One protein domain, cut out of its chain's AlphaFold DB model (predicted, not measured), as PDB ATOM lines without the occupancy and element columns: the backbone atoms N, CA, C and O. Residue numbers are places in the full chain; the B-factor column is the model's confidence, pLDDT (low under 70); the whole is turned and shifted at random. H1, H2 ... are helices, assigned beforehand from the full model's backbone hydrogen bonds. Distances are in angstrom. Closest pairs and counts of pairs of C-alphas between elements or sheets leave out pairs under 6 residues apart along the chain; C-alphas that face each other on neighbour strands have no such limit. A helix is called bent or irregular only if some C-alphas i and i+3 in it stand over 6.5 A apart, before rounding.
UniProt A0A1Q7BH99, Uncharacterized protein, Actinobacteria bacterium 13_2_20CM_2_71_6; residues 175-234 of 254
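This is residues 175 to 234 of the 254 residues of an uncharacterized protein of Actinobacteria bacterium 13_2_20CM_2_71_6 (UniProt A0A1Q7BH99). Two longer helices, H1 and H2, meet near H1's end and H2's start as a V; a long loop folds back from H2, bringing short H3 onto H2, with small H4 beyond. The 60 printed residues, all helix in class, have four named helices in that order and no named strand. The whole is flat, 34 by 33 by 13 A, and only just compact, close to loose (radius of gyration of the C-alphas 12.4 A).

Find C-alpha 175 at (141.024, 75.259, 298.643); H1 runs 20.3 A to residue 188. H2, residues 192 to 206, spans 21.6 A and is neither bent nor irregular, but only just: C-alphas 193 and 196 are 6.3 A apart. Then find H3, residues 219 to 225, and H4, residues 231 to 234, ending at (141.050, 53.258, 317.401).

H1, with residues 181 to 186 alone, touches residues 192 to 196 of H2 at a steep tilt of 65 degrees, opposite ways; the closest C-alphas, Ser 186 and Gly 192, are 4.0 A apart. H2 touches H3 at a steep 61 degrees, opposite ways, closest at C-alphas 198 and 225, 5.4 A. H4 is close to H3 but not clearly touching, C-alphas 223 and 231 being 7.5 A apart. O i to N i+4 pairs are within hydrogen-bond range throughout H3, 9 of 10 in H1 and 9 of 11 in H2; H4 is too short for one.

The printed part has no cut. In the long link from H2 to H3, residues 208 to 213 stand free. Residues 190 to 193 have pLDDT under 70.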
ATOM      1  N   LEU A 175     141.657  74.708 297.447       87.69
ATOM      2  CA  LEU A 175     141.024  75.259 298.643       87.69
ATOM      3  C   LEU A 175     139.785  74.447 299.031       87.69
ATOM      4  O   LEU A 175     139.661  74.070 300.189       87.69
ATOM      5  N   LEU A 176     138.906  74.145 298.070       87.81
ATOM      6  CA  LEU A 176     137.726  73.315 298.324       87.81
ATOM      7  C   LEU A 176     138.122  71.919 298.806       87.81
ATOM      8  O   LEU A 176     137.605  71.477 299.823       87.81
ATOM      9  N   GLN A 177     139.098  71.285 298.153       87.06
ATOM     10  CA  GLN A 177     139.616  69.976 298.565       87.06
ATOM     11  C   GLN A 177     140.173  70.009 299.994       87.06
ATOM     12  O   GLN A 177     139.884  69.125 300.792       87.06
ATOM     13  N   ARG A 178     140.921  71.059 300.359       86.62
ATOM     14  CA  ARG A 178     141.450  71.224 301.721       86.62
ATOM     15  C   ARG A 178     140.339  71.417 302.759       86.62
ATOM     16  O   ARG A 178     140.446  70.887 303.859       86.62
ATOM     17  N   LEU A 179     139.292  72.175 302.427       87.44
ATOM     18  CA  LEU A 179     138.133  72.373 303.303       87.44
ATOM     19  C   LEU A 179     137.327  71.077 303.483       87.44
ATOM     20  O   LEU A 179     136.918  70.762 304.601       87.44
ATOM     21  N   GLN A 180     137.133  70.316 302.402       87.31
ATOM     22  CA  GLN A 180     136.476  69.007 302.431       87.31
ATOM     23  C   GLN A 180     137.266  68.016 303.283       87.31
ATOM     24  O   GLN A 180     136.701  67.449 304.210       87.31
ATOM     25  N   LEU A 181     138.581  67.914 303.065       86.69
ATOM     26  CA  LEU A 181     139.462  67.057 303.858       86.69
ATOM     27  C   LEU A 181     139.393  67.392 305.355       86.69
ATOM     28  O   LEU A 181     139.271  66.496 306.182       86.69
ATOM     29  N   GLY A 182     139.410  68.681 305.716       84.31
ATOM     30  CA  GLY A 182     139.251  69.098 307.112       84.31
ATOM     31  C   GLY A 182     137.893  68.707 307.705       84.31
ATOM     32  O   GLY A 182     137.822  68.288 308.857       84.31
ATOM     33  N   THR A 183     136.823  68.796 306.909       86.00
ATOM     34  CA  THR A 183     135.472  68.385 307.322       86.00
ATOM     35  C   THR A 183     135.396  66.871 307.529       86.00
ATOM     36  O   THR A 183     134.928  66.420 308.571       86.00
ATOM     37  N   GLU A 184     135.912  66.084 306.586       87.88
ATOM     38  CA  GLU A 184     135.942  64.619 306.663       87.88
ATOM     39  C   GLU A 184     136.770  64.132 307.856       87.88
ATOM     40  O   GLU A 184     136.317  63.288 308.627       87.88
ATOM     41  N   LEU A 185     137.951  64.717 308.077       85.56
ATOM     42  CA  LEU A 185     138.812  64.349 309.200       85.56
ATOM     43  C   LEU A 185     138.231  64.765 310.553       85.56
ATOM     44  O   LEU A 185     138.410  64.040 311.529       85.56
ATOM     45  N   SER A 186     137.479  65.868 310.620       81.62
ATOM     46  CA  SER A 186     136.776  66.265 311.849       81.62
ATOM     47  C   SER A 186     135.720  65.257 312.306       81.62
ATOM     48  O   SER A 186     135.425  65.182 313.495       81.62
ATOM     49  N   ALA A 187     135.185  64.448 311.387       82.19
ATOM     50  CA  ALA A 187     134.271  63.365 311.731       82.19
ATOM     51  C   ALA A 187     134.998  62.110 312.249       82.19
ATOM     52  O   ALA A 187     134.377  61.274 312.903       82.19
ATOM     53  N   LEU A 188     136.294  61.963 311.951       78.88
ATOM     54  CA  LEU A 188     137.079  60.762 312.252       78.88
ATOM     55  C   LEU A 188     137.960  60.907 313.491       78.88
ATOM     56  O   LEU A 188     138.235  59.908 314.153       78.88
ATOM     57  N   THR A 189     138.413  62.119 313.812       73.94
ATOM     58  CA  THR A 189     139.265  62.357 314.977       73.94
ATOM     59  C   THR A 189     138.738  63.518 315.827       73.94
ATOM     60  O   THR A 189     138.348  64.552 315.279       73.94
ATOM     61  N   PRO A 190     138.755  63.394 317.172       66.31
ATOM     62  CA  PRO A 190     138.385  64.490 318.075       66.31
ATOM     63  C   PRO A 190     139.203  65.769 317.829       66.31
ATOM     64  O   PRO A 190     138.693  66.873 318.003       66.31
ATOM     65  N   ASP A 191     140.443  65.607 317.351       63.66
ATOM     66  CA  ASP A 191     141.399  66.671 317.033       63.66
ATOM     67  C   ASP A 191     141.520  66.943 315.517       63.66
ATOM     68  O   ASP A 191     142.585  67.340 315.036       63.66
ATOM     69  N   GLY A 192     140.453  66.735 314.730       61.66
ATOM     70  CA  GLY A 192     140.476  66.781 313.253       61.66
ATOM     71  C   GLY A 192     141.119  68.018 312.612       61.66
ATOM     72  O   GLY A 192     141.639  67.945 311.496       61.66
ATOM     73  N   VAL A 193     141.184  69.133 313.344       63.84
ATOM     74  CA  VAL A 193     141.895  70.355 312.934       63.84
ATOM     75  C   VAL A 193     143.411  70.127 312.785       63.84
ATOM     76  O   VAL A 193     144.007  70.660 311.849       63.84
ATOM     77  N   GLN A 194     144.038  69.324 313.652       73.31
ATOM     78  CA  GLN A 194     145.482  69.028 313.616       73.31
ATOM     79  C   GLN A 194     145.828  67.796 312.767       73.31
ATOM     80  O   GLN A 194     146.957  67.660 312.298       73.31
ATOM     81  N   ALA A 195     144.854  66.927 312.498       81.62
ATOM     82  CA  ALA A 195     145.044  65.754 311.649       81.62
ATOM     83  C   ALA A 195     145.391  66.125 310.193       81.62
ATOM     84  O   ALA A 195     146.235  65.487 309.566       81.62
ATOM     85  N   THR A 196     144.776  67.190 309.658       83.56
ATOM     86  CA  THR A 196     144.983  67.590 308.254       83.56
ATOM     87  C   THR A 196     146.428  68.031 307.974       83.56
ATOM     88  O   THR A 196     147.037  67.489 307.050       83.56
ATOM     89  N   PRO A 197     147.026  68.981 308.729       86.19
ATOM     90  CA  PRO A 197     148.422  69.370 308.517       86.19
ATOM     91  C   PRO A 197     149.411  68.213 308.683       86.19
ATOM     92  O   PRO A 197     150.353  68.121 307.899       86.19
ATOM     93  N   ASN A 198     149.182  67.313 309.646       88.69
ATOM     94  CA  ASN A 198     150.056  66.162 309.884       88.69
ATOM     95  C   ASN A 198     150.076  65.199 308.694       88.69
ATOM     96  O   ASN A 198     151.149  64.785 308.260       88.69
ATOM     97  N   LEU A 199     148.908  64.883 308.124       89.19
ATOM     98  CA  LEU A 199     148.824  64.041 306.929       89.19
ATOM     99  C   LEU A 199     149.496  64.692 305.722       89.19
ATOM    100  O   LEU A 199     150.237  64.030 305.001       89.19
ATOM    101  N   VAL A 200     149.284  65.993 305.524       88.38
ATOM    102  CA  VAL A 200     149.936  66.738 304.440       88.38
ATOM    103  C   VAL A 200     151.457  66.720 304.607       88.38
ATOM    104  O   VAL A 200     152.175  66.481 303.638       88.38
ATOM    105  N   GLN A 201     151.959  66.917 305.828       90.62
ATOM    106  CA  GLN A 201     153.391  66.855 306.117       90.62
ATOM    107  C   GLN A 201     153.965  65.451 305.880       90.62
ATOM    108  O   GLN A 201     155.040  65.322 305.294       90.62
ATOM    109  N   LEU A 202     153.243  64.405 306.292       91.62
ATOM    110  CA  LEU A 202     153.614  63.014 306.040       91.62
ATOM    111  C   LEU A 202     153.697  62.735 304.531       91.62
ATOM    112  O   LEU A 202     154.707  62.215 304.062       91.62
ATOM    113  N   MET A 203     152.696  63.162 303.755       90.50
ATOM    114  CA  MET A 203     152.728  63.051 302.294       90.50
ATOM    115  C   MET A 203     153.945  63.764 301.701       90.50
ATOM    116  O   MET A 203     154.667  63.161 300.913       90.50
ATOM    117  N   TYR A 204     154.222  65.007 302.114       90.25
ATOM    118  CA  TYR A 204     155.397  65.741 301.635       90.25
ATOM    119  C   TYR A 204     156.706  65.023 301.950       90.25
ATOM    120  O   TYR A 204     157.575  64.969 301.086       90.25
ATOM    121  N   SER A 205     156.845  64.436 303.143       90.44
ATOM    122  CA  SER A 205     158.056  63.692 303.504       90.44
ATOM    123  C   SER A 205     158.313  62.499 302.579       90.44
ATOM    124  O   SER A 205     159.457  62.243 302.217       90.44
ATOM    125  N   CYS A 206     157.255  61.836 302.104       89.06
ATOM    126  CA  CYS A 206     157.361  60.732 301.150       89.06
ATOM    127  C   CYS A 206     157.653  61.175 299.711       89.06
ATOM    128  O   CYS A 206     158.025  60.338 298.896       89.06
ATOM    129  N   MET A 207     157.479  62.460 299.394       87.62
ATOM    130  CA  MET A 207     157.818  63.042 298.089       87.62
ATOM    131  C   MET A 207     159.252  63.596 298.049       87.62
ATOM    132  O   MET A 207     159.696  64.076 297.007       87.62
ATOM    133  N   MET A 208     159.975  63.578 299.175       88.56
ATOM    134  CA  MET A 208     161.364  64.032 299.224       88.56
ATOM    135  C   MET A 208     162.306  63.002 298.579       88.56
ATOM    136  O   MET A 208     162.027  61.803 298.656       88.56
ATOM    137  N   PRO A 209     163.452  63.427 298.005       84.38
ATOM    138  CA  PRO A 209     164.413  62.516 297.375       84.38
ATOM    139  C   PRO A 209     164.883  61.383 298.293       84.38
ATOM    140  O   PRO A 209     165.031  60.251 297.845       84.38
ATOM    141  N   ASP A 210     165.043  61.667 299.587       85.62
ATOM    142  CA  ASP A 210     165.484  60.684 300.582       85.62
ATOM    143  C   ASP A 210     164.497  59.512 300.734       85.62
ATOM    144  O   ASP A 210     164.886  58.420 301.134       85.62
ATOM    145  N   ALA A 211     163.225  59.710 300.366       83.25
ATOM    146  CA  ALA A 211     162.185  58.687 300.401       83.25
ATOM    147  C   ALA A 211     162.031  57.924 299.069       83.25
ATOM    148  O   ALA A 211     161.127  57.090 298.941       83.25
ATOM    149  N   ALA A 212     162.877  58.175 298.060       78.00
ATOM    150  CA  ALA A 212     162.759  57.587 296.719       78.00
ATOM    151  C   ALA A 212     162.849  56.046 296.705       78.00
ATOM    152  O   ALA A 212     162.178  55.414 295.893       78.00
ATOM    153  N   GLY A 213     163.608  55.443 297.628       78.44
ATOM    154  CA  GLY A 213     163.741  53.984 297.755       78.44
ATOM    155  C   GLY A 213     162.726  53.314 298.688       78.44
ATOM    156  O   GLY A 213     162.707  52.092 298.800       78.44
ATOM    157  N   GLU A 214     161.890  54.088 299.381       84.00
ATOM    158  CA  GLU A 214     160.983  53.547 300.397       84.00
ATOM    159  C   GLU A 214     159.767  52.833 299.780       84.00
ATOM    160  O   GLU A 214     159.271  53.202 298.717       84.00
ATOM    161  N   ALA A 215     159.175  51.869 300.488       78.88
ATOM    162  CA  ALA A 215     157.955  51.186 300.024       78.88
ATOM    163  C   ALA A 215     156.704  52.102 300.007       78.88
ATOM    164  O   ALA A 215     155.661  51.750 299.452       78.88
ATOM    165  N   GLY A 216     156.803  53.294 300.606       87.06
ATOM    166  CA  GLY A 216     155.720  54.267 300.726       87.06
ATOM    167  C   GLY A 216     154.932  54.142 302.034       87.06
ATOM    168  O   GLY A 216     155.342  53.469 302.976       87.06
ATOM    169  N   LEU A 217     153.788  54.818 302.084       91.38
ATOM    170  CA  LEU A 217     152.924  54.936 303.254       91.38
ATOM    171  C   LEU A 217     152.094  53.677 303.504       91.38
ATOM    172  O   LEU A 217     151.421  53.157 302.603       91.38
ATOM    173  N   ARG A 218     152.087  53.232 304.763       91.06
ATOM    174  CA  ARG A 218     151.275  52.127 305.281       91.06
ATOM    175  C   ARG A 218     150.151  52.657 306.168       91.06
ATOM    176  O   ARG A 218     150.191  53.778 306.667       91.06
ATOM    177  N   ALA A 219     149.148  51.814 306.415       88.94
ATOM    178  CA  ALA A 219     148.008  52.169 307.268       88.94
ATOM    179  C   ALA A 219     148.440  52.638 308.669       88.94
ATOM    180  O   ALA A 219     147.847  53.555 309.229       88.94
ATOM    181  N   HIS A 220     149.500  52.040 309.216       88.75
ATOM    182  CA  HIS A 220     150.073  52.448 310.494       88.75
ATOM    183  C   HIS A 220     150.560  53.907 310.486       88.75
ATOM    184  O   HIS A 220     150.263  54.643 311.422       88.75
ATOM    185  N   ASP A 221     151.242  54.347 309.428       90.56
ATOM    186  CA  ASP A 221     151.809  55.700 309.341       90.56
ATOM    187  C   ASP A 221     150.702  56.757 309.288       90.56
ATOM    188  O   ASP A 221     150.775  57.789 309.956       90.56
ATOM    189  N   VAL A 222     149.624  56.450 308.558       89.75
ATOM    190  CA  VAL A 222     148.413  57.278 308.504       89.75
ATOM    191  C   VAL A 222     147.764  57.375 309.885       89.75
ATOM    192  O   VAL A 222     147.434  58.473 310.320       89.75
ATOM    193  N   LEU A 223     147.618  56.259 310.608       87.88
ATOM    194  CA  LEU A 223     147.060  56.267 311.965       87.88
ATOM    195  C   LEU A 223     147.891  57.135 312.916       87.88
ATOM    196  O   LEU A 223     147.326  57.950 313.645       87.88
ATOM    197  N   VAL A 224     149.218  57.021 312.863       87.25
ATOM    198  CA  VAL A 224     150.116  57.847 313.681       87.25
ATOM    199  C   VAL A 224     149.968  59.329 313.337       87.25
ATOM    200  O   VAL A 224     149.839  60.150 314.244       87.25
ATOM    201  N   ALA A 225     149.899  59.688 312.052       87.81
ATOM    202  CA  ALA A 225     149.663  61.072 311.633       87.81
ATOM    203  C   ALA A 225     148.293  61.615 312.079       87.81
ATOM    204  O   ALA A 225     148.159  62.811 312.352       87.81
ATOM    205  N   LEU A 226     147.296  60.738 312.211       85.81
ATOM    206  CA  LEU A 226     145.977  61.049 312.768       85.81
ATOM    207  C   LEU A 226     145.956  61.137 314.307       85.81
ATOM    208  O   LEU A 226     144.902  61.409 314.877       85.81
ATOM    209  N   GLY A 227     147.089  60.926 314.987       82.19
ATOM    210  CA  GLY A 227     147.201  60.976 316.450       82.19
ATOM    211  C   GLY A 227     146.886  59.653 317.158       82.19
ATOM    212  O   GLY A 227     146.833  59.605 318.385       82.19
ATOM    213  N   ALA A 228     146.698  58.566 316.408       83.12
ATOM    214  CA  ALA A 228     146.454  57.233 316.938       83.12
ATOM    215  C   ALA A 228     147.771  56.446 317.046       83.12
ATOM    216  O   ALA A 228     148.498  56.283 316.072       83.12
ATOM    217  N   SER A 229     148.062  55.861 318.209       79.44
ATOM    218  CA  SER A 229     149.273  55.046 318.433       79.44
ATOM    219  C   SER A 229     149.232  53.656 317.770       79.44
ATOM    220  O   SER A 229     150.092  52.815 318.020       79.44
ATOM    221  N   GLY A 230     148.217  53.395 316.942       76.25
ATOM    222  CA  GLY A 230     148.019  52.154 316.197       76.25
ATOM    223  C   GLY A 230     146.581  51.627 316.275       76.25
ATOM    224  O   GLY A 230     145.738  52.214 316.960       76.25
ATOM    225  N   PRO A 231     146.269  50.490 315.626       75.44
ATOM    226  CA  PRO A 231     144.895  49.990 315.490       75.44
ATOM    227  C   PRO A 231     144.152  49.799 316.818       75.44
ATOM    228  O   PRO A 231     142.958  50.069 316.906       75.44
ATOM    229  N   ARG A 232     144.861  49.396 317.881       75.38
ATOM    230  CA  ARG A 232     144.282  49.208 319.224       75.38
ATOM    231  C   ARG A 232     143.809  50.505 319.880       75.38
ATOM    232  O   ARG A 232     142.962  50.444 320.760       75.38
ATOM    233  N   SER A 233     144.350  51.655 319.480       76.38
ATOM    234  CA  SER A 233     143.898  52.953 319.995       76.38
ATOM    235  C   SER A 233     142.575  53.400 319.365       76.38
ATOM    236  O   SER A 233     141.806  54.105 320.007       76.38
ATOM    237  N   VAL A 234     142.281  52.933 318.145       74.88
ATOM    238  CA  VAL A 234     141.050  53.258 317.401       74.88
ATOM    239  C   VAL A 234     139.962  52.200 317.615       74.88
ATOM    240  O   VAL A 234     138.780  52.520 317.674       74.88
TER     241      VAL A 234